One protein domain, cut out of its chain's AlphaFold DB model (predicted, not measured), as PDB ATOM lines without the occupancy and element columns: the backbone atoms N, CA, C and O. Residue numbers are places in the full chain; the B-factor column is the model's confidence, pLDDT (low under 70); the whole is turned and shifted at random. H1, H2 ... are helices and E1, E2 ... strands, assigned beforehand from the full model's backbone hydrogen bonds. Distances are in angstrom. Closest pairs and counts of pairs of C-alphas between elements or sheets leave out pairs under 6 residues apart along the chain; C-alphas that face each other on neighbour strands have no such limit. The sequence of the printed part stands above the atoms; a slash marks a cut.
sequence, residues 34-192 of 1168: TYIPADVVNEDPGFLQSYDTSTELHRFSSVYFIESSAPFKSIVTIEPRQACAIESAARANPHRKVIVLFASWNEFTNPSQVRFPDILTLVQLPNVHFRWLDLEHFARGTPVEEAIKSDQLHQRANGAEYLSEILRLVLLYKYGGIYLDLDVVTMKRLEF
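Overview. This is residues 34 to 192 of the 1168 residues of an uncharacterized protein of Anopheles stephensi (UniProt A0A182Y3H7). A strongly twisted sheet of four parallel strands, in the order E3, E2, E1, E4, stands in the middle, with H2 over one face and the longest helix, H7, over the other, making three layers. The short helices H4, H5 and H6 make an arc from the last residue of E3 round to H7, while H3 and H1 lie near the opposite end of E3. The printed part has 159 residues, with seven named helices and four named strands in the order H1, E1, H2, E2, H3, E3, H4, H5, H6, H7, E4. The class is mixed, helices and strands, with under half of the residues in named elements. The whole is compact and rounded, with a radius of gyration of the C-alphas of 15.1 A and spans of 41 by 39 by 29 A.

Along the chain. In the sheet, E3 is residues 128 to 134, 19.2 A long, E2 is residues 98 to 104, 19.1 A, E1 is residues 63 to 67, 13.9 A, and E4 is residues 177 to 180, ending at C-alpha 180 (-85.926, 31.546, -11.467). H2 is residues 80 to 92, 17.9 A, and H7 is residues 159 to 175, 23.7 A. H1, residues 37 to 43, begins at C-alpha 37 (-108.430, 20.683, -2.762). The shorter helices are H3, residues 119 to 123, H4, residues 135 to 139, H5, residues 145 to 148, and H6, residues 151 to 155.

Arrangement. E3 and E4 are the edge strands. N 131 and O 100 of E3 and E2 are 3.0 A apart, N 101 and O 65 of E2 and E1 2.9 A, and N 64 and O 178 of E1 and E4 2.8 A, each within hydrogen-bond range. H2 is on the sheet at a height of 9.5 A, over E2 and E1, and its closest C-alphas to E2 are those of Ala 90 and Val 98, 6.0 A. H7 is on the sheet at a height of 7.9 A, over E1, with the closest C-alphas those of Ile 66 and Ser 164, 7.1 A; it runs along the strands, but only just, at 29.6 degrees to E1 on the local plane. E1, H2, E2 and E2, H3, E3 are strand-helix-strand units, two parallel neighbour strands with a helix between, each with a right-handed crossover. H3 only grazes the sheet and touches H2, at residues 83 to 87 of H2 alone, closest C-alphas Glu 87 and Leu 122, 6.4 A. H1 and H3 only just touch, with 3 pairs of C-alphas within 8 A, the closest Glu 43 and Val 123, 6.6 A. H4 only grazes the sheet and touches H5, closest C-alphas Ala 139 and Glu 145, 4.8 A. H6 is close to but not clearly touching H7, closest C-alphas Leu 153 and Gly 159, 5.7 A. Every O i to N i+4 pair is within hydrogen-bond range in H2, H3, H4 and H6, against 2 of 3 in H1 and 12 of 13 in H7; H5 is too short for such a pair.

Size, cuts and confidence. The two C-alphas farthest apart are those of Thr 34 and Phe 192, 41.6 A. The printed part has no cut. The links H1 to E1, E1 to H2 and E2 to H3 are long. Mean pLDDT of the printed part is 82.1, and it is under 70 at residues 34 to 43, 45, 51 to 61 and 109 to 113.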
ATOM      1  N   THR A  34    -107.271  10.913  -3.066       42.72
ATOM      2  CA  THR A  34    -107.166  12.010  -4.014       42.72
ATOM      3  C   THR A  34    -107.241  13.267  -3.185       42.72
ATOM      4  O   THR A  34    -108.282  13.566  -2.604       42.72
ATOM      5  N   TYR A  35    -106.086  13.912  -3.099       51.91
ATOM      6  CA  TYR A  35    -105.809  15.111  -2.337       51.91
ATOM      7  C   TYR A  35    -106.992  16.087  -2.329       51.91
ATOM      8  O   TYR A  35    -107.468  16.486  -3.392       51.91
ATOM      9  N   ILE A  36    -107.489  16.418  -1.134       49.72
ATOM     10  CA  ILE A  36    -108.674  17.261  -0.968       49.72
ATOM     11  C   ILE A  36    -108.271  18.707  -1.307       49.72
ATOM     12  O   ILE A  36    -107.446  19.277  -0.595       49.72
ATOM     13  N   PRO A  37    -108.840  19.335  -2.354       55.44
ATOM     14  CA  PRO A  37    -108.430  20.683  -2.762       55.44
ATOM     15  C   PRO A  37    -108.757  21.747  -1.707       55.44
ATOM     16  O   PRO A  37    -108.058  22.751  -1.610       55.44
ATOM     17  N   ALA A  38    -109.805  21.514  -0.909       54.44
ATOM     18  CA  ALA A  38    -110.272  22.442   0.116       54.44
ATOM     19  C   ALA A  38    -109.189  22.776   1.153       54.44
ATOM     20  O   ALA A  38    -109.067  23.935   1.530       54.44
ATOM     21  N   ASP A  39    -108.358  21.808   1.553       59.22
ATOM     22  CA  ASP A  39    -107.310  22.042   2.555       59.22
ATOM     23  C   ASP A  39    -106.226  23.011   2.044       59.22
ATOM     24  O   ASP A  39    -105.659  23.761   2.831       59.22
ATOM     25  N   VAL A  40    -105.990  23.066   0.725       61.56
ATOM     26  CA  VAL A  40    -105.112  24.081   0.114       61.56
ATOM     27  C   VAL A  40    -105.821  25.407  -0.073       61.56
ATOM     28  O   VAL A  40    -105.238  26.437   0.235       61.56
ATOM     29  N   VAL A  41    -107.068  25.406  -0.549       61.31
ATOM     30  CA  VAL A  41    -107.844  26.645  -0.735       61.31
ATOM     31  C   VAL A  41    -108.077  27.371   0.603       61.31
ATOM     32  O   VAL A  41    -108.215  28.590   0.623       61.31
ATOM     33  N   ASN A  42    -108.043  26.650   1.729       62.09
ATOM     34  CA  ASN A  42    -108.066  27.228   3.074       62.09
ATOM     35  C   ASN A  42    -106.755  27.943   3.473       62.09
ATOM     36  O   ASN A  42    -106.819  28.901   4.241       62.09
ATOM     37  N   GLU A  43    -105.583  27.503   2.991       66.31
ATOM     38  CA  GLU A  43    -104.274  28.093   3.346       66.31
ATOM     39  C   GLU A  43    -103.710  29.052   2.270       66.31
ATOM     40  O   GLU A  43    -103.068  30.044   2.614       66.31
ATOM     41  N   ASP A  44    -104.010  28.837   0.984       70.25
ATOM     42  CA  ASP A  44    -103.810  29.798  -0.114       70.25
ATOM     43  C   ASP A  44    -105.161  30.076  -0.814       70.25
ATOM     44  O   ASP A  44    -105.497  29.411  -1.796       70.25
ATOM     45  N   PRO A  45    -105.946  31.077  -0.360       66.12
ATOM     46  CA  PRO A  45    -107.257  31.411  -0.934       66.12
ATOM     47  C   PRO A  45    -107.246  31.783  -2.421       66.12
ATOM     48  O   PRO A  45    -108.307  31.825  -3.039       66.12
ATOM     49  N   GLY A  46    -106.070  32.062  -2.999       71.31
ATOM     50  CA  GLY A  46    -105.883  32.313  -4.429       71.31
ATOM     51  C   GLY A  46    -105.391  31.101  -5.229       71.31
ATOM     52  O   GLY A  46    -104.977  31.274  -6.377       71.31
ATOM     53  N   PHE A  47    -105.359  29.899  -4.645       79.44
ATOM     54  CA  PHE A  47    -104.755  28.713  -5.257       79.44
ATOM     55  C   PHE A  47    -105.328  28.407  -6.650       79.44
ATOM     56  O   PHE A  47    -106.521  28.150  -6.802       79.44
ATOM     57  N   LEU A  48    -104.455  28.428  -7.664       76.56
ATOM     58  CA  LEU A  48    -104.773  28.250  -9.090       76.56
ATOM     59  C   LEU A  48    -105.849  29.199  -9.660       76.56
ATOM     60  O   LEU A  48    -106.288  28.996 -10.790       76.56
ATOM     61  N   GLN A  49    -106.213  30.273  -8.955       77.81
ATOM     62  CA  GLN A  49    -107.012  31.352  -9.539       77.81
ATOM     63  C   GLN A  49    -106.207  32.094 -10.612       77.81
ATOM     64  O   GLN A  49    -104.969  32.121 -10.570       77.81
ATOM     65  N   SER A  50    -106.922  32.706 -11.561       75.12
ATOM     66  CA  SER A  50    -106.317  33.520 -12.617       75.12
ATOM     67  C   SER A  50    -105.493  34.668 -12.029       75.12
ATOM     68  O   SER A  50    -105.917  35.361 -11.101       75.12
ATOM     69  N   TYR A  51    -104.295  34.853 -12.571       67.56
ATOM     70  CA  TYR A  51    -103.305  35.811 -12.097       67.56
ATOM     71  C   TYR A  51    -103.597  37.248 -12.563       67.56
ATOM     72  O   TYR A  51    -102.833  37.834 -13.335       67.56
ATOM     73  N   ASP A  52    -104.712  37.817 -12.098       59.88
ATOM     74  CA  ASP A  52    -105.041  39.223 -12.342       59.88
ATOM     75  C   ASP A  52    -104.224  40.176 -11.438       59.88
ATOM     76  O   ASP A  52    -103.687  39.825 -10.386       59.88
ATOM     77  N   THR A  53    -104.060  41.405 -11.911       58.66
ATOM     78  CA  THR A  53    -102.823  42.184 -11.770       58.66
ATOM     79  C   THR A  53    -102.913  43.365 -10.801       58.66
ATOM     80  O   THR A  53    -101.912  44.035 -10.540       58.66
ATOM     81  N   SER A  54    -104.104  43.642 -10.267       51.38
ATOM     82  CA  SER A  54    -104.500  44.987  -9.827       51.38
ATOM     83  C   SER A  54    -104.064  45.414  -8.416       51.38
ATOM     84  O   SER A  54    -104.017  46.615  -8.151       51.38
ATOM     85  N   THR A  55    -103.724  44.490  -7.507       52.66
ATOM     86  CA  THR A  55    -103.445  44.825  -6.086       52.66
ATOM     87  C   THR A  55    -102.229  44.099  -5.493       52.66
ATOM     88  O   THR A  55    -101.287  44.747  -5.034       52.66
ATOM     89  N   GLU A  56    -102.216  42.765  -5.544       51.28
ATOM     90  CA  GLU A  56    -101.252  41.855  -4.890       51.28
ATOM     91  C   GLU A  56     -99.761  42.116  -5.198       51.28
ATOM     92  O   GLU A  56     -98.896  41.751  -4.393       51.28
ATOM     93  N   LEU A  57     -99.464  42.709  -6.364       52.44
ATOM     94  CA  LEU A  57     -98.113  42.854  -6.930       52.44
ATOM     95  C   LEU A  57     -97.497  44.254  -6.817       52.44
ATOM     96  O   LEU A  57     -96.287  44.404  -6.973       52.44
ATOM     97  N   HIS A  58     -98.285  45.302  -6.579       51.34
ATOM     98  CA  HIS A  58     -97.838  46.685  -6.806       51.34
ATOM     99  C   HIS A  58     -96.854  47.248  -5.753       51.34
ATOM    100  O   HIS A  58     -96.504  48.425  -5.811       51.34
ATOM    101  N   ARG A  59     -96.400  46.429  -4.791       46.34
ATOM    102  CA  ARG A  59     -95.599  46.865  -3.629       46.34
ATOM    103  C   ARG A  59     -94.357  46.007  -3.325       46.34
ATOM    104  O   ARG A  59     -93.571  46.404  -2.469       46.34
ATOM    105  N   PHE A  60     -94.139  44.872  -3.998       47.78
ATOM    106  CA  PHE A  60     -93.087  43.913  -3.620       47.78
ATOM    107  C   PHE A  60     -92.253  43.406  -4.802       47.78
ATOM    108  O   PHE A  60     -92.774  43.116  -5.875       47.78
ATOM    109  N   SER A  61     -90.950  43.224  -4.572       63.34
ATOM    110  CA  SER A  61     -90.012  42.593  -5.507       63.34
ATOM    111  C   SER A  61     -90.087  41.062  -5.417       63.34
ATOM    112  O   SER A  61     -89.182  40.392  -4.906       63.34
ATOM    113  N   SER A  62     -91.214  40.524  -5.886       85.69
ATOM    114  CA  SER A  62     -91.524  39.092  -5.914       85.69
ATOM    115  C   SER A  62     -90.473  38.260  -6.661       85.69
ATOM    116  O   SER A  62     -89.775  38.743  -7.559       85.69
ATOM    117  N   VAL A  63     -90.394  36.990  -6.273       93.81
ATOM    118  CA  VAL A  63     -89.631  35.935  -6.946       93.81
ATOM    119  C   VAL A  63     -90.626  35.036  -7.676       93.81
ATOM    120  O   VAL A  63     -91.667  34.701  -7.109       93.81
ATOM    121  N   TYR A  64     -90.321  34.640  -8.907       94.06
ATOM    122  CA  TYR A  64     -91.240  33.903  -9.768       94.06
ATOM    123  C   TYR A  64     -90.637  32.607 -10.292       94.06
ATOM    124  O   TYR A  64     -89.467  32.570 -10.667       94.06
ATOM    125  N   PHE A  65     -91.493  31.597 -10.406       95.81
ATOM    126  CA  PHE A  65     -91.257  30.368 -11.154       95.81
ATOM    127  C   PHE A  65     -92.389  30.177 -12.173       95.81
ATOM    128  O   PHE A  65     -93.533  30.535 -11.883       95.81
ATOM    129  N   ILE A  66     -92.102  29.583 -13.335       94.00
ATOM    130  CA  ILE A  66     -93.114  29.245 -14.352       94.00
ATOM    131  C   ILE A  66     -93.056  27.746 -14.655       94.00
ATOM    132  O   ILE A  66     -92.002  27.220 -14.999       94.00
ATOM    133  N   GLU A  67     -94.204  27.072 -14.582       92.94
ATOM    134  CA  GLU A  67     -94.404  25.718 -15.105       92.94
ATOM    135  C   GLU A  67     -95.166  25.818 -16.436       92.94
ATOM    136  O   GLU A  67     -96.350  26.167 -16.467       92.94
ATOM    137  N   SER A  68     -94.465  25.564 -17.546       91.62
ATOM    138  CA  SER A  68     -94.955  25.783 -18.915       91.62
ATOM    139  C   SER A  68     -95.540  24.542 -19.590       91.62
ATOM    140  O   SER A  68     -96.048  24.643 -20.707       91.62
ATOM    141  N   SER A  69     -95.473  23.360 -18.966       88.75
ATOM    142  CA  SER A  69     -95.770  22.111 -19.675       88.75
ATOM    143  C   SER A  69     -97.243  21.687 -19.700       88.75
ATOM    144  O   SER A  69     -97.556  20.703 -20.368       88.75
ATOM    145  N   ALA A  70     -98.162  22.430 -19.066       86.31
ATOM    146  CA  ALA A  70     -99.610  22.168 -19.140       86.31
ATOM    147  C   ALA A  70    -100.156  22.216 -20.587       86.31
ATOM    148  O   ALA A  70    -100.774  21.241 -21.011       86.31
ATOM    149  N   PRO A  71     -99.828  23.247 -21.394       84.94
ATOM    150  CA  PRO A  71     -99.911  23.260 -22.854       84.94
ATOM    151  C   PRO A  71     -99.589  21.971 -23.626       84.94
ATOM    152  O   PRO A  71    -100.130  21.775 -24.713       84.94
ATOM    153  N   PHE A  72     -98.715  21.108 -23.097       85.44
ATOM    154  CA  PHE A  72     -98.159  19.945 -23.799       85.44
ATOM    155  C   PHE A  72     -98.394  18.612 -23.058       85.44
ATOM    156  O   PHE A  72     -97.932  17.566 -23.517       85.44
ATOM    157  N   LYS A  73     -99.080  18.615 -21.903       83.31
ATOM    158  CA  LYS A  73     -99.281  17.432 -21.045       83.31
ATOM    159  C   LYS A  73    -100.680  17.421 -20.434       83.31
ATOM    160  O   LYS A  73    -101.109  18.388 -19.819       83.31
ATOM    161  N   SER A  74    -101.352  16.272 -20.490       76.12
ATOM    162  CA  SER A  74    -102.684  16.075 -19.891       76.12
ATOM    163  C   SER A  74    -102.710  16.108 -18.356       76.12
ATOM    164  O   SER A  74    -103.780  16.261 -17.770       76.12
ATOM    165  N   ILE A  75    -101.551  15.952 -17.705       79.94
ATOM    166  CA  ILE A  75    -101.371  16.105 -16.258       79.94
ATOM    167  C   ILE A  75    -100.062  16.862 -16.015       79.94
ATOM    168  O   ILE A  75     -98.978  16.367 -16.333       79.94
ATOM    169  N   VAL A  76    -100.156  18.038 -15.400       82.81
ATOM    170  CA  VAL A  76     -99.002  18.790 -14.891       82.81
ATOM    171  C   VAL A  76     -98.492  18.108 -13.627       82.81
ATOM    172  O   VAL A  76     -99.280  17.628 -12.817       82.81
ATOM    173  N   THR A  77     -97.178  18.042 -13.423       83.62
ATOM    174  CA  THR A  77     -96.593  17.494 -12.191       83.62
ATOM    175  C   THR A  77     -95.440  18.373 -11.737       83.62
ATOM    176  O   THR A  77     -94.495  18.542 -12.496       83.62
ATOM    177  N   ILE A  78     -95.499  18.872 -10.500       86.69
ATOM    178  CA  ILE A  78     -94.332  19.455  -9.828       86.69
ATOM    179  C   ILE A  78     -93.565  18.311  -9.167       86.69
ATOM    180  O   ILE A  78     -94.080  17.635  -8.274       86.69
ATOM    181  N   GLU A  79     -92.343  18.057  -9.624       86.69
ATOM    182  CA  GLU A  79     -91.471  17.032  -9.055       86.69
ATOM    183  C   GLU A  79     -90.884  17.451  -7.694       86.69
ATOM    184  O   GLU A  79     -90.685  18.642  -7.448       86.69
ATOM    185  N   PRO A  80     -90.458  16.499  -6.836       86.56
ATOM    186  CA  PRO A  80     -89.786  16.813  -5.569       86.56
ATOM    187  C   PRO A  80     -88.507  17.663  -5.718       86.56
ATOM    188  O   PRO A  80     -88.092  18.337  -4.776       86.56
ATOM    189  N   ARG A  81     -87.867  17.656  -6.901       87.31
ATOM    190  CA  ARG A  81     -86.758  18.573  -7.230       87.31
ATOM    191  C   ARG A  81     -87.241  20.016  -7.382       87.31
ATOM    192  O   ARG A  81     -86.642  20.913  -6.800       87.31
ATOM    193  N   GLN A  82     -88.345  20.212  -8.101       92.69
ATOM    194  CA  GLN A  82     -88.956  21.522  -8.321       92.69
ATOM    195  C   GLN A  82     -89.573  22.075  -7.027       92.69
ATOM    196  O   GLN A  82     -89.395  23.246  -6.698       92.69
ATOM    197  N   ALA A  83     -90.190  21.210  -6.216       91.69
ATOM    198  CA  ALA A  83     -90.624  21.553  -4.863       91.69
ATOM    199  C   ALA A  83     -89.455  22.046  -3.983       91.69
ATOM    200  O   ALA A  83     -89.599  23.037  -3.273       91.69
ATOM    201  N   CYS A  84     -88.278  21.413  -4.074       93.56
ATOM    202  CA  CYS A  84     -87.072  21.842  -3.358       93.56
ATOM    203  C   CYS A  84     -86.562  23.223  -3.825       93.56
ATOM    204  O   CYS A  84     -86.147  24.032  -2.992       93.56
ATOM    205  N   ALA A  85     -86.632  23.534  -5.126       95.06
ATOM    206  CA  ALA A  85     -86.308  24.868  -5.643       95.06
ATOM    207  C   ALA A  85     -87.233  25.938  -5.028       95.06
ATOM    208  O   ALA A  85     -86.743  26.885  -4.403       95.06
ATOM    209  N   ILE A  86     -88.553  25.720  -5.077       95.44
ATOM    210  CA  ILE A  86     -89.574  26.608  -4.489       95.44
ATOM    211  C   ILE A  86     -89.367  26.773  -2.971       95.44
ATOM    212  O   ILE A  86     -89.291  27.902  -2.478       95.44
ATOM    213  N   GLU A  87     -89.202  25.670  -2.226       95.00
ATOM    214  CA  GLU A  87     -88.932  25.689  -0.779       95.00
ATOM    215  C   GLU A  87     -87.661  26.489  -0.457       95.00
ATOM    216  O   GLU A  87     -87.652  27.304   0.471       95.00
ATOM    217  N   SER A  88     -86.582  26.284  -1.219       95.88
ATOM    218  CA  SER A  88     -85.309  26.972  -0.994       95.88
ATOM    219  C   SER A  88     -85.423  28.484  -1.214       95.88
ATOM    220  O   SER A  88     -84.957  29.255  -0.373       95.88
ATOM    221  N   ALA A  89     -86.118  28.918  -2.273       95.56
ATOM    222  CA  ALA A  89     -86.371  30.328  -2.551       95.56
ATOM    223  C   ALA A  89     -87.211  30.978  -1.445       95.56
ATOM    224  O   ALA A  89     -86.842  32.045  -0.947       95.56
ATOM    225  N   ALA A  90     -88.279  30.308  -1.004       94.75
ATOM    226  CA  ALA A  90     -89.169  30.797   0.044       94.75
ATOM    227  C   ALA A  90     -88.466  30.916   1.403       94.75
ATOM    228  O   ALA A  90     -88.525  31.973   2.037       94.75
ATOM    229  N   ARG A  91     -87.732  29.875   1.824       94.38
ATOM    230  CA  ARG A  91     -86.973  29.869   3.089       94.38
ATOM    231  C   ARG A  91     -85.808  30.855   3.095       94.38
ATOM    232  O   ARG A  91     -85.484  31.397   4.150       94.38
ATOM    233  N   ALA A  92     -85.166  31.084   1.949       94.56
ATOM    234  CA  ALA A  92     -84.092  32.064   1.834       94.56
ATOM    235  C   ALA A  92     -84.606  33.515   1.817       94.56
ATOM    236  O   ALA A  92     -83.866  34.414   2.215       94.56
ATOM    237  N   ASN A  93     -85.855  33.748   1.394       92.38
ATOM    238  CA  ASN A  93     -86.437  35.077   1.190       92.38
ATOM    239  C   ASN A  93     -87.785  35.255   1.925       92.38
ATOM    240  O   ASN A  93     -88.787  35.564   1.281       92.38
ATOM    241  N   PRO A  94     -87.841  35.132   3.268       90.62
ATOM    242  CA  PRO A  94     -89.099  35.114   4.031       90.62
ATOM    243  C   PRO A  94     -89.927  36.414   3.963       90.62
ATOM    244  O   PRO A  94     -91.071  36.431   4.403       90.62
ATOM    245  N   HIS A  95     -89.365  37.504   3.428       87.12
ATOM    246  CA  HIS A  95     -90.047  38.791   3.230       87.12
ATOM    247  C   HIS A  95     -90.410  39.075   1.760       87.12
ATOM    248  O   HIS A  95     -90.877  40.167   1.446       87.12
ATOM    249  N   ARG A  96     -90.182  38.122   0.846       87.50
ATOM    250  CA  ARG A  96     -90.601  38.203  -0.560       87.50
ATOM    251  C   ARG A  96     -91.647  37.135  -0.841       87.50
ATOM    252  O   ARG A  96     -91.484  35.993  -0.413       87.50
ATOM    253  N   LYS A  97     -92.670  37.500  -1.615       89.44
ATOM    254  CA  LYS A  97     -93.585  36.534  -2.226       89.44
ATOM    255  C   LYS A  97     -92.829  35.691  -3.254       89.44
ATOM    256  O   LYS A  97     -92.104  36.239  -4.085       89.44
ATOM    257  N   VAL A  98     -93.026  34.381  -3.192       93.19
ATOM    258  CA  VAL A  98     -92.590  33.384  -4.168       93.19
ATOM    259  C   VAL A  98     -93.836  32.909  -4.904       93.19
ATOM    260  O   VAL A  98     -94.695  32.251  -4.320       93.19
ATOM    261  N   ILE A  99     -93.962  33.287  -6.172       91.69
ATOM    262  CA  ILE A  99     -95.167  33.062  -6.971       91.69
ATOM    263  C   ILE A  99     -94.858  31.999  -8.024       91.69
ATOM    264  O   ILE A  99     -93.974  32.175  -8.862       91.69
ATOM    265  N   VAL A 100     -95.586  30.887  -7.968       92.56
ATOM    266  CA  VAL A 100     -95.453  29.759  -8.894       92.56
ATOM    267  C   VAL A 100     -96.610  29.821  -9.885       92.56
ATOM    268  O   VAL A 100     -97.776  29.673  -9.507       92.56
ATOM    269  N   LEU A 101     -96.280  30.085 -11.147       91.62
ATOM    270  CA  LEU A 101     -97.227  30.349 -12.226       91.62
ATOM    271  C   LEU A 101     -97.400  29.113 -13.109       91.62
ATOM    272  O   LEU A 101     -96.450  28.666 -13.751       91.62
ATOM    273  N   PHE A 102     -98.621  28.593 -13.185       91.31
ATOM    274  CA  PHE A 102     -98.974  27.511 -14.104       91.31
ATOM    275  C   PHE A 102     -99.506  28.103 -15.399       91.31
ATOM    276  O   PHE A 102    -100.633  28.595 -15.435       91.31
ATOM    277  N   ALA A 103     -98.695  28.080 -16.452       91.25
ATOM    278  CA  ALA A 103     -99.086  28.617 -17.747       91.25
ATOM    279  C   ALA A 103    -100.070  27.668 -18.440       91.25
ATOM    280  O   ALA A 103     -99.763  26.494 -18.624       91.25
ATOM    281  N   SER A 104    -101.249  28.167 -18.816       89.44
ATOM    282  CA  SER A 104    -102.274  27.417 -19.555       89.44
ATOM    283  C   SER A 104    -103.248  28.378 -20.241       89.44
ATOM    284  O   SER A 104    -103.581  29.417 -19.676       89.44
ATOM    285  N   TRP A 105    -103.746  28.027 -21.431       85.94
ATOM    286  CA  TRP A 105    -104.853  28.754 -22.076       85.94
ATOM    287  C   TRP A 105    -106.208  28.486 -21.406       85.94
ATOM    288  O   TRP A 105    -107.100  29.321 -21.479       85.94
ATOM    289  N   ASN A 106    -106.362  27.332 -20.751       83.88
ATOM    290  CA  ASN A 106    -107.594  26.931 -20.073       83.88
ATOM    291  C   ASN A 106    -107.411  26.953 -18.552       83.88
ATOM    292  O   ASN A 106    -106.365  26.536 -18.047       83.88
ATOM    293  N   GLU A 107    -108.453  27.360 -17.832       80.44
ATOM    294  CA  GLU A 107    -108.508  27.304 -16.370       80.44
ATOM    295  C   GLU A 107    -108.382  25.860 -15.850       80.44
ATOM    296  O   GLU A 107    -108.934  24.917 -16.432       80.44
ATOM    297  N   PHE A 108    -107.700  25.686 -14.712       75.69
ATOM    298  CA  PHE A 108    -107.529  24.400 -14.021       75.69
ATOM    299  C   PHE A 108    -108.803  23.968 -13.269       75.69
ATOM    300  O   PHE A 108    -108.809  23.738 -12.060       75.69
ATOM    301  N   THR A 109    -109.899  23.839 -14.016       64.56
ATOM    302  CA  THR A 109    -111.250  23.494 -13.538       64.56
ATOM    303  C   THR A 109    -111.354  22.128 -12.856       64.56
ATOM    304  O   THR A 109    -112.324  21.877 -12.139       64.56
ATOM    305  N   ASN A 110    -110.379  21.229 -13.046       62.28
ATOM    306  CA  ASN A 110    -110.343  19.933 -12.377       62.28
ATOM    307  C   ASN A 110    -109.002  19.719 -11.643       62.28
ATOM    308  O   ASN A 110    -107.979  19.513 -12.301       62.28
ATOM    309  N   PRO A 111    -108.996  19.635 -10.298       58.47
ATOM    310  CA  PRO A 111    -107.800  19.373  -9.496       58.47
ATOM    311  C   PRO A 111    -106.988  18.134  -9.906       58.47
ATOM    312  O   PRO A 111    -105.787  18.093  -9.660       58.47
ATOM    313  N   SER A 112    -107.584  17.132 -10.570       61.78
ATOM    314  CA  SER A 112    -106.827  15.971 -11.065       61.78
ATOM    315  C   SER A 112    -105.899  16.277 -12.252       61.78
ATOM    316  O   SER A 112    -105.134  15.400 -12.651       61.78
ATOM    317  N   GLN A 113    -105.966  17.481 -12.832       68.31
ATOM    318  CA  GLN A 113    -105.066  17.954 -13.894       68.31
ATOM    319  C   GLN A 113    -103.672  18.330 -13.369       68.31
ATOM    320  O   GLN A 113    -102.730  18.386 -14.161       68.31
ATOM    321  N   VAL A 114    -103.509  18.567 -12.060       71.12
ATOM    322  CA  VAL A 114    -102.215  18.937 -11.465       71.12
ATOM    323  C   VAL A 114    -101.863  17.999 -10.318       71.12
ATOM    324  O   VAL A 114    -102.588  17.855  -9.336       71.12
ATOM    325  N   ARG A 115    -100.711  17.344 -10.431       76.44
ATOM    326  CA  ARG A 115    -100.211  16.374  -9.464       76.44
ATOM    327  C   ARG A 115     -99.039  16.961  -8.688       76.44
ATOM    328  O   ARG A 115     -97.921  17.033  -9.190       76.44
ATOM    329  N   PHE A 116     -99.270  17.272  -7.421       74.25
ATOM    330  CA  PHE A 116     -98.215  17.669  -6.496       74.25
ATOM    331  C   PHE A 116     -98.009  16.584  -5.424       74.25
ATOM    332  O   PHE A 116     -98.931  16.327  -4.650       74.25
ATOM    333  N   PRO A 117     -96.833  15.939  -5.329       71.56
ATOM    334  CA  PRO A 117     -96.537  15.018  -4.230       71.56
ATOM    335  C   PRO A 117     -96.312  15.735  -2.888       71.56
ATOM    336  O   PRO A 117     -96.684  15.202  -1.848       71.56
ATOM    337  N   ASP A 118     -95.723  16.937  -2.919       77.81
ATOM    338  CA  ASP A 118     -95.162  17.613  -1.736       77.81
ATOM    339  C   ASP A 118     -95.891  18.917  -1.338       77.81
ATOM    340  O   ASP A 118     -95.455  19.603  -0.411       77.81
ATOM    341  N   ILE A 119     -97.004  19.261  -2.007       78.25
ATOM    342  CA  ILE A 119     -97.719  20.556  -1.910       78.25
ATOM    343  C   ILE A 119     -98.021  21.028  -0.485       78.25
ATOM    344  O   ILE A 119     -97.790  22.198  -0.199       78.25
ATOM    345  N   LEU A 120     -98.439  20.143   0.428       74.25
ATOM    346  CA  LEU A 120     -98.682  20.495   1.838       74.25
ATOM    347  C   LEU A 120     -97.467  21.173   2.493       74.25
ATOM    348  O   LEU A 120     -97.623  22.093   3.284       74.25
ATOM    349  N   THR A 121     -96.251  20.758   2.130       81.62
ATOM    350  CA  THR A 121     -95.000  21.319   2.671       81.62
ATOM    351  C   THR A 121     -94.708  22.721   2.131       81.62
ATOM    352  O   THR A 121     -93.974  23.479   2.760       81.62
ATOM    353  N   LEU A 122     -95.245  23.051   0.952       85.75
ATOM    354  CA  LEU A 122     -95.045  24.335   0.282       85.75
ATOM    355  C   LEU A 122     -96.143  25.342   0.635       85.75
ATOM    356  O   LEU A 122     -95.834  26.509   0.829       85.75
ATOM    357  N   VAL A 123     -97.397  24.896   0.750       81.00
ATOM    358  CA  VAL A 123     -98.551  25.735   1.127       81.00
ATOM    359  C   VAL A 123     -98.417  26.247   2.568       81.00
ATOM    360  O   VAL A 123     -98.674  27.417   2.825       81.00
ATOM    361  N   GLN A 124     -97.839  25.437   3.465       84.31
ATOM    362  CA  GLN A 124     -97.456  25.837   4.830       84.31
ATOM    363  C   GLN A 124     -96.375  26.939   4.906       84.31
ATOM    364  O   GLN A 124     -95.977  27.345   6.002       84.31
ATOM    365  N   LEU A 125     -95.837  27.411   3.773       88.75
ATOM    366  CA  LEU A 125     -94.920  28.549   3.716       88.75
ATOM    367  C   LEU A 125     -95.735  29.803   3.346       88.75
ATOM    368  O   LEU A 125     -96.086  29.962   2.179       88.75
ATOM    369  N   PRO A 126     -95.997  30.737   4.281       86.94
ATOM    370  CA  PRO A 126     -96.960  31.833   4.085       86.94
ATOM    371  C   PRO A 126     -96.537  32.883   3.042       86.94
ATOM    372  O   PRO A 126     -97.265  33.840   2.791       86.94
ATOM    373  N   ASN A 127     -95.349  32.731   2.450       90.75
ATOM    374  CA  ASN A 127     -94.851  33.537   1.344       90.75
ATOM    375  C   ASN A 127     -94.783  32.775   0.005       90.75
ATOM    376  O   ASN A 127     -94.201  33.306  -0.938       90.75
ATOM    377  N   VAL A 128     -95.344  31.563  -0.097       91.56
ATOM    378  CA  VAL A 128     -95.497  30.807  -1.353       91.56
ATOM    379  C   VAL A 128     -96.943  30.895  -1.831       91.56
ATOM    380  O   VAL A 128     -97.873  30.690  -1.056       91.56
ATOM    381  N   HIS A 129     -97.135  31.182  -3.118       88.44
ATOM    382  CA  HIS A 129     -98.455  31.318  -3.735       88.44
ATOM    383  C   HIS A 129     -98.487  30.604  -5.089       88.44
ATOM    384  O   HIS A 129     -97.588  30.801  -5.911       88.44
ATOM    385  N   PHE A 130     -99.528  29.814  -5.353       87.88
ATOM    386  CA  PHE A 130     -99.693  29.094  -6.622       87.88
ATOM    387  C   PHE A 130    -100.839  29.710  -7.431       87.88
ATOM    388  O   PHE A 130    -101.966  29.800  -6.944       87.88
ATOM    389  N   ARG A 131    -100.578  30.161  -8.661       87.56
ATOM    390  CA  ARG A 131    -101.546  30.923  -9.476       87.56
ATOM    391  C   ARG A 131    -101.608  30.375 -10.903       87.56
ATOM    392  O   ARG A 131    -100.602  29.895 -11.428       87.56
ATOM    393  N   TRP A 132    -102.778  30.447 -11.535       88.75
ATOM    394  CA  TRP A 132    -102.933  30.129 -12.956       88.75
ATOM    395  C   TRP A 132    -102.577  31.356 -13.797       88.75
ATOM    396  O   TRP A 132    -103.077  32.454 -13.570       88.75
ATOM    397  N   LEU A 133    -101.704  31.161 -14.780       89.12
ATOM    398  CA  LEU A 133    -101.324  32.168 -15.757       89.12
ATOM    399  C   LEU A 133    -102.067  31.896 -17.072       89.12
ATOM    400  O   LEU A 133    -101.636  31.059 -17.869       89.12
ATOM    401  N   ASP A 134    -103.177  32.611 -17.273       89.62
ATOM    402  CA  ASP A 134    -103.924  32.670 -18.536       89.62
ATOM    403  C   ASP A 134    -102.993  33.137 -19.662       89.62
ATOM    404  O   ASP A 134    -102.587  34.300 -19.714       89.62
ATOM    405  N   LEU A 135    -102.654  32.222 -20.570       90.12
ATOM    406  CA  LEU A 135    -101.760  32.499 -21.693       90.12
ATOM    407  C   LEU A 135    -102.333  33.503 -22.700       90.12
ATOM    408  O   LEU A 135    -101.560  34.257 -23.292       90.12
ATOM    409  N   GLU A 136    -103.651  33.553 -22.901       86.88
ATOM    410  CA  GLU A 136    -104.257  34.450 -23.887       86.88
ATOM    411  C   GLU A 136    -104.295  35.898 -23.384       86.88
ATOM    412  O   GLU A 136    -103.950  36.828 -24.123       86.88
ATOM    413  N   HIS A 137    -104.648  36.097 -22.110       86.38
ATOM    414  CA  HIS A 137    -104.561  37.404 -21.461       86.38
ATOM    415  C   HIS A 137    -103.100  37.834 -21.267       86.38
ATOM    416  O   HIS A 137    -102.735  38.982 -21.538       86.38
ATOM    417  N   PHE A 138    -102.228  36.927 -20.821       87.81
ATOM    418  CA  PHE A 138    -100.836  37.256 -20.524       87.81
ATOM    419  C   PHE A 138    -100.025  37.608 -21.777       87.81
ATOM    420  O   PHE A 138     -99.229  38.548 -21.730       87.81
ATOM    421  N   ALA A 139    -100.284  36.959 -22.915       88.94
ATOM    422  CA  ALA A 139     -99.690  37.321 -24.203       88.94
ATOM    423  C   ALA A 139    -100.117  38.715 -24.703       88.94
ATOM    424  O   ALA A 139     -99.367  39.358 -25.442       88.94
ATOM    425  N   ARG A 140    -101.302  39.196 -24.298       89.62
ATOM    426  CA  ARG A 140    -101.959  40.378 -24.872       89.62
ATOM    427  C   ARG A 140    -101.135  41.661 -24.738       89.62
ATOM    428  O   ARG A 140    -100.680  41.995 -23.640       89.62
ATOM    429  N   GLY A 141    -100.981  42.397 -25.839       86.50
ATOM    430  CA  GLY A 141    -100.252  43.668 -25.893       86.50
ATOM    431  C   GLY A 141     -98.732  43.523 -25.768       86.50
ATOM    432  O   GLY A 141     -98.080  44.405 -25.208       86.50
ATOM    433  N   THR A 142     -98.160  42.408 -26.235       90.25
ATOM    434  CA  THR A 142     -96.708  42.152 -26.194       90.25
ATOM    435  C   THR A 142     -96.146  41.894 -27.599       90.25
ATOM    436  O   THR A 142     -96.881  41.405 -28.457       90.25
ATOM    437  N   PRO A 143     -94.841  42.134 -27.855       86.94
ATOM    438  CA  PRO A 143     -94.224  41.873 -29.167       86.94
ATOM    439  C   PRO A 143     -94.230  40.401 -29.623       86.94
ATOM    440  O   PRO A 143     -93.800  40.103 -30.732       86.94
ATOM    441  N   VAL A 144     -94.677  39.484 -28.759       88.69
ATOM    442  CA  VAL A 144     -94.717  38.028 -28.965       88.69
ATOM    443  C   VAL A 144     -96.146  37.468 -28.916       88.69
ATOM    444  O   VAL A 144     -96.319  36.252 -28.882       88.69
ATOM    445  N   GLU A 145     -97.177  38.325 -28.919       90.00
ATOM    446  CA  GLU A 145     -98.578  37.898 -28.794       90.00
ATOM    447  C   GLU A 145     -98.977  36.867 -29.864       90.00
ATOM    448  O   GLU A 145     -99.542  35.824 -29.536       90.00
ATOM    449  N   GLU A 146     -98.623  37.121 -31.125       85.31
ATOM    450  CA  GLU A 146     -98.892  36.210 -32.246       85.31
ATOM    451  C   GLU A 146     -98.134  34.879 -32.113       85.31
ATOM    452  O   GLU A 146     -98.666  33.832 -32.470       85.31
ATOM    453  N   ALA A 147     -96.923  34.890 -31.543       84.19
ATOM    454  CA  ALA A 147     -96.104  33.689 -31.365       84.19
ATOM    455  C   ALA A 147     -96.647  32.765 -30.258       84.19
ATOM    456  O   ALA A 147     -96.636  31.546 -30.423       84.19
ATOM    457  N   ILE A 148     -97.169  33.327 -29.159       87.25
ATOM    458  CA  ILE A 148     -97.819  32.554 -28.081       87.25
ATOM    459  C   ILE A 148     -99.182  31.998 -28.540       87.25
ATOM    460  O   ILE A 148     -99.614  30.949 -28.063       87.25
ATOM    461  N   LYS A 149     -99.852  32.682 -29.475       84.56
ATOM    462  CA  LYS A 149    -101.147  32.283 -30.059       84.56
ATOM    463  C   LYS A 149    -101.036  31.405 -31.316       84.56
ATOM    464  O   LYS A 149    -102.059  31.069 -31.903       84.56
ATOM    465  N   SER A 150     -99.826  31.057 -31.756       80.38
ATOM    466  CA  SER A 150     -99.601  30.323 -33.006       80.38
ATOM    467  C   SER A 150     -99.752  28.811 -32.830       80.38
ATOM    468  O   SER A 150     -99.062  28.214 -32.005       80.38
ATOM    469  N   ASP A 151    -100.536  28.156 -33.693       76.44
ATOM    470  CA  ASP A 151    -100.625  26.685 -33.769       76.44
ATOM    471  C   ASP A 151     -99.256  26.007 -33.973       76.44
ATOM    472  O   ASP A 151     -99.067  24.841 -33.619       76.44
ATOM    473  N   GLN A 152     -98.272  26.731 -34.520       72.94
ATOM    474  CA  GLN A 152     -96.905  26.235 -34.702       72.94
ATOM    475  C   GLN A 152     -96.204  25.967 -33.360       72.94
ATOM    476  O   GLN A 152     -95.358  25.078 -33.286       72.94
ATOM    477  N   LEU A 153     -96.582  26.674 -32.286       80.56
ATOM    478  CA  LEU A 153     -96.070  26.435 -30.935       80.56
ATOM    479  C   LEU A 153     -96.416  25.022 -30.449       80.56
ATOM    480  O   LEU A 153     -95.548  24.323 -29.931       80.56
ATOM    481  N   HIS A 154     -97.657  24.579 -30.674       79.50
ATOM    482  CA  HIS A 154     -98.120  23.231 -30.329       79.50
ATOM    483  C   HIS A 154     -97.437  22.129 -31.152       79.50
ATOM    484  O   HIS A 154     -97.359  20.987 -30.706       79.50
ATOM    485  N   GLN A 155     -96.940  22.462 -32.346       79.88
ATOM    486  CA  GLN A 155     -96.281  21.526 -33.263       79.88
ATOM    487  C   GLN A 155     -94.767  21.392 -33.002       79.88
ATOM    488  O   GLN A 155     -94.126  20.492 -33.547       79.88
ATOM    489  N   ARG A 156     -94.173  22.254 -32.161       80.44
ATOM    490  CA  ARG A 156     -92.762  22.161 -31.756       80.44
ATOM    491  C   ARG A 156     -92.545  21.000 -30.784       80.44
ATOM    492  O   ARG A 156     -93.102  20.981 -29.691       80.44
ATOM    493  N   ALA A 157     -91.616  20.101 -31.119       79.00
ATOM    494  CA  ALA A 157     -91.169  19.025 -30.224       79.00
ATOM    495  C   ALA A 157     -90.528  19.531 -28.909       79.00
ATOM    496  O   ALA A 157     -90.465  18.787 -27.937       79.00
ATOM    497  N   ASN A 158     -90.073  20.789 -28.887       80.00
ATOM    498  CA  ASN A 158     -89.529  21.522 -27.738       80.00
ATOM    499  C   ASN A 158     -90.418  22.722 -27.338       80.00
ATOM    500  O   ASN A 158     -89.929  23.788 -26.952       80.00
ATOM    501  N   GLY A 159     -91.737  22.592 -27.525       85.19
ATOM    502  CA  GLY A 159     -92.689  23.682 -27.311       85.19
ATOM    503  C   GLY A 159     -92.760  24.175 -25.861       85.19
ATOM    504  O   GLY A 159     -92.950  25.371 -25.647       85.19
ATOM    505  N   ALA A 160     -92.555  23.303 -24.867       87.12
ATOM    506  CA  ALA A 160     -92.610  23.670 -23.447       87.12
ATOM    507  C   ALA A 160     -91.413  24.540 -23.031       87.12
ATOM    508  O   ALA A 160     -91.572  25.532 -22.313       87.12
ATOM    509  N   GLU A 161     -90.225  24.186 -23.516       85.56
ATOM    510  CA  GLU A 161     -88.966  24.891 -23.299       85.56
ATOM    511  C   GLU A 161     -88.987  26.244 -24.021       85.56
ATOM    512  O   GLU A 161     -88.741  27.284 -23.411       85.56
ATOM    513  N   TYR A 162     -89.387  26.246 -25.298       84.94
ATOM    514  CA  TYR A 162     -89.536  27.457 -26.108       84.94
ATOM    515  C   TYR A 162     -90.573  28.428 -25.519       84.94
ATOM    516  O   TYR A 162     -90.326  29.632 -25.442       84.94
ATOM    517  N   LEU A 163     -91.707  27.916 -25.024       89.06
ATOM    518  CA  LEU A 163     -92.693  28.728 -24.312       89.06
ATOM    519  C   LEU A 163     -92.113  29.306 -23.009       89.06
ATOM    520  O   LEU A 163     -92.351  30.472 -22.711       89.06
ATOM    521  N   SER A 164     -91.318  28.543 -22.252       90.19
ATOM    522  CA  SER A 164     -90.679  29.041 -21.022       90.19
ATOM    523  C   SER A 164     -89.698  30.196 -21.287       90.19
ATOM    524  O   SER A 164     -89.692  31.182 -20.545       90.19
ATOM    525  N   GLU A 165     -88.913  30.131 -22.368       87.12
ATOM    526  CA  GLU A 165     -88.032  31.226 -22.814       87.12
ATOM    527  C   GLU A 165     -88.802  32.510 -23.172       87.12
ATOM    528  O   GLU A 165     -88.348  33.613 -22.861       87.12
ATOM    529  N   ILE A 166     -90.000  32.391 -23.756       89.44
ATOM    530  CA  ILE A 166     -90.871  33.548 -24.005       89.44
ATOM    531  C   ILE A 166     -91.449  34.085 -22.689       89.44
ATOM    532  O   ILE A 166     -91.331  35.277 -22.387       89.44
ATOM    533  N   LEU A 167     -92.098  33.224 -21.898       92.19
ATOM    534  CA  LEU A 167     -92.906  33.659 -20.756       92.19
ATOM    535  C   LEU A 167     -92.070  34.333 -19.666       92.19
ATOM    536  O   LEU A 167     -92.538  35.318 -19.095       92.19
ATOM    537  N   ARG A 168     -90.834  33.878 -19.412       92.81
ATOM    538  CA  ARG A 168     -89.932  34.515 -18.431       92.81
ATOM    539  C   ARG A 168     -89.629  35.979 -18.781       92.81
ATOM    540  O   ARG A 168     -89.587  36.831 -17.895       92.81
ATOM    541  N   LEU A 169     -89.505  36.298 -20.074       92.25
ATOM    542  CA  LEU A 169     -89.285  37.663 -20.560       92.25
ATOM    543  C   LEU A 169     -90.571  38.496 -20.561       92.25
ATOM    544  O   LEU A 169     -90.536  39.657 -20.152       92.25
ATOM    545  N   VAL A 170     -91.714  37.917 -20.949       92.62
ATOM    546  CA  VAL A 170     -93.024  38.597 -20.863       92.62
ATOM    547  C   VAL A 170     -93.375  38.945 -19.412       92.62
ATOM    548  O   VAL A 170     -93.904  40.025 -19.146       92.62
ATOM    549  N   LEU A 171     -93.024  38.071 -18.464       92.38
ATOM    550  CA  LEU A 171     -93.272  38.268 -17.037       92.38
ATOM    551  C   LEU A 171     -92.511  39.477 -16.498       92.38
ATOM    552  O   LEU A 171     -93.104  40.373 -15.897       92.38
ATOM    553  N   LEU A 172     -91.208  39.529 -16.767       92.75
ATOM    554  CA  LEU A 172     -90.359  40.631 -16.332       92.75
ATOM    555  C   LEU A 172     -90.690  41.940 -17.070       92.75
ATOM    556  O   LEU A 172     -90.660  42.996 -16.447       92.75
ATOM    557  N   TYR A 173     -91.114  41.883 -18.337       92.19
ATOM    558  CA  TYR A 173     -91.625  43.046 -19.076       92.19
ATOM    559  C   TYR A 173     -92.908  43.645 -18.465       92.19
ATOM    560  O   TYR A 173     -93.044  44.870 -18.402       92.19
ATOM    561  N   LYS A 174     -93.856  42.814 -18.002       87.88
ATOM    562  CA  LYS A 174     -95.123  43.294 -17.412       87.88
ATOM    563  C   LYS A 174     -95.009  43.668 -15.926       87.88
ATOM    564  O   LYS A 174     -95.667  44.615 -15.476       87.88
ATOM    565  N   TYR A 175     -94.194  42.943 -15.156       86.50
ATOM    566  CA  TYR A 175     -94.205  43.011 -13.686       86.50
ATOM    567  C   TYR A 175     -92.844  43.286 -13.034       86.50
ATOM    568  O   TYR A 175     -92.820  43.714 -11.879       86.50
ATOM    569  N   GLY A 176     -91.728  43.084 -13.740       89.62
ATOM    570  CA  GLY A 176     -90.388  43.070 -13.145       89.62
ATOM    571  C   GLY A 176     -90.246  42.038 -12.017       89.62
ATOM    572  O   GLY A 176     -91.076  41.142 -11.864       89.62
ATOM    573  N   GLY A 177     -89.202  42.179 -11.200       92.06
ATOM    574  CA  GLY A 177     -88.874  41.274 -10.094       92.06
ATOM    575  C   GLY A 177     -87.760  40.297 -10.466       92.06
ATOM    576  O   GLY A 177     -86.847  40.668 -11.201       92.06
ATOM    577  N   ILE A 178     -87.796  39.078  -9.918       94.62
ATOM    578  CA  ILE A 178     -86.755  38.058 -10.134       94.62
ATOM    579  C   ILE A 178     -87.387  36.763 -10.643       94.62
ATOM    580  O   ILE A 178     -88.196  36.160  -9.943       94.62
ATOM    581  N   TYR A 179     -86.992  36.315 -11.831       95.88
ATOM    582  CA  TYR A 179     -87.330  35.006 -12.384       95.88
ATOM    583  C   TYR A 179     -86.272  33.957 -12.006       95.88
ATOM    584  O   TYR A 179     -85.071  34.241 -12.067       95.88
ATOM    585  N   LEU A 180     -86.731  32.749 -11.672       96.44
ATOM    586  CA  LEU A 180     -85.926  31.546 -11.467       96.44
ATOM    587  C   LEU A 180     -86.540  30.370 -12.248       96.44
ATOM    588  O   LEU A 180     -87.754  30.162 -12.199       96.44
ATOM    589  N   ASP A 181     -85.711  29.557 -12.906       94.69
ATOM    590  CA  ASP A 181     -86.151  28.244 -13.398       94.69
ATOM    591  C   ASP A 181     -86.440  27.278 -12.234       94.69
ATOM    592  O   ASP A 181     -85.865  27.368 -11.146       94.69
ATOM    593  N   LEU A 182     -87.349  26.327 -12.467       93.56
ATOM    594  CA  LEU A 182     -87.850  25.383 -11.457       93.56
ATOM    595  C   LEU A 182     -86.813  24.355 -10.958       93.56
ATOM    596  O   LEU A 182     -87.153  23.511 -10.135       93.56
ATOM    597  N   ASP A 183     -85.559  24.407 -11.398       91.88
ATOM    598  CA  ASP A 183     -84.438  23.620 -10.869       91.88
ATOM    599  C   ASP A 183     -83.415  24.456 -10.064       91.88
ATOM    600  O   ASP A 183     -82.506  23.891  -9.443       91.88
ATOM    601  N   VAL A 184     -83.585  25.782  -9.982       92.81
ATOM    602  CA  VAL A 184     -82.647  26.691  -9.307       92.81
ATOM    603  C   VAL A 184     -82.817  26.666  -7.782       92.81
ATOM    604  O   VAL A 184     -83.729  27.261  -7.205       92.81
ATOM    605  N   VAL A 185     -81.870  26.021  -7.091       93.38
ATOM    606  CA  VAL A 185     -81.830  25.969  -5.620       93.38
ATOM    607  C   VAL A 185     -81.227  27.253  -5.036       93.38
ATOM    608  O   VAL A 185     -80.031  27.527  -5.157       93.38
ATOM    609  N   THR A 186     -82.047  28.028  -4.331       93.25
ATOM    610  CA  THR A 186     -81.662  29.311  -3.734       93.25
ATOM    611  C   THR A 186     -80.950  29.116  -2.391       93.25
ATOM    612  O   THR A 186     -81.545  28.715  -1.393       93.25
ATOM    613  N   MET A 187     -79.655  29.448  -2.345       90.25
ATOM    614  CA  MET A 187     -78.788  29.235  -1.170       90.25
ATOM    615  C   MET A 187     -78.582  30.478  -0.282       90.25
ATOM    616  O   MET A 187     -77.941  30.386   0.768       90.25
ATOM    617  N   LYS A 188     -79.064  31.651  -0.709       90.00
ATOM    618  CA  LYS A 188     -78.907  32.958  -0.043       90.00
ATOM    619  C   LYS A 188     -80.112  33.853  -0.343       90.00
ATOM    620  O   LYS A 188     -80.846  33.599  -1.291       90.00
ATOM    621  N   ARG A 189     -80.262  34.934   0.428       91.38
ATOM    622  CA  ARG A 189     -81.191  36.027   0.111       91.38
ATOM    623  C   ARG A 189     -80.889  36.611  -1.269       91.38
ATOM    624  O   ARG A 189     -79.727  36.842  -1.600       91.38
ATOM    625  N   LEU A 190     -81.940  36.893  -2.027       91.19
ATOM    626  CA  LEU A 190     -81.922  37.501  -3.356       91.19
ATOM    627  C   LEU A 190     -81.951  39.038  -3.239       91.19
ATOM    628  O   LEU A 190     -82.770  39.727  -3.842       91.19
ATOM    629  N   GLU A 191     -81.088  39.568  -2.370       88.69
ATOM    630  CA  GLU A 191     -80.915  40.993  -2.077       88.69
ATOM    631  C   GLU A 191     -79.724  41.521  -2.895       88.69
ATOM    632  O   GLU A 191     -78.570  41.379  -2.494       88.69
ATOM    633  N   PHE A 192     -80.017  42.091  -4.067       89.69
ATOM    634  CA  PHE A 192     -79.033  42.603  -5.027       89.69
ATOM    635  C   PHE A 192     -79.013  44.134  -5.033       89.69
ATOM    636  O   PHE A 192     -80.043  44.767  -4.799       89.69
TER     637      PHE A 192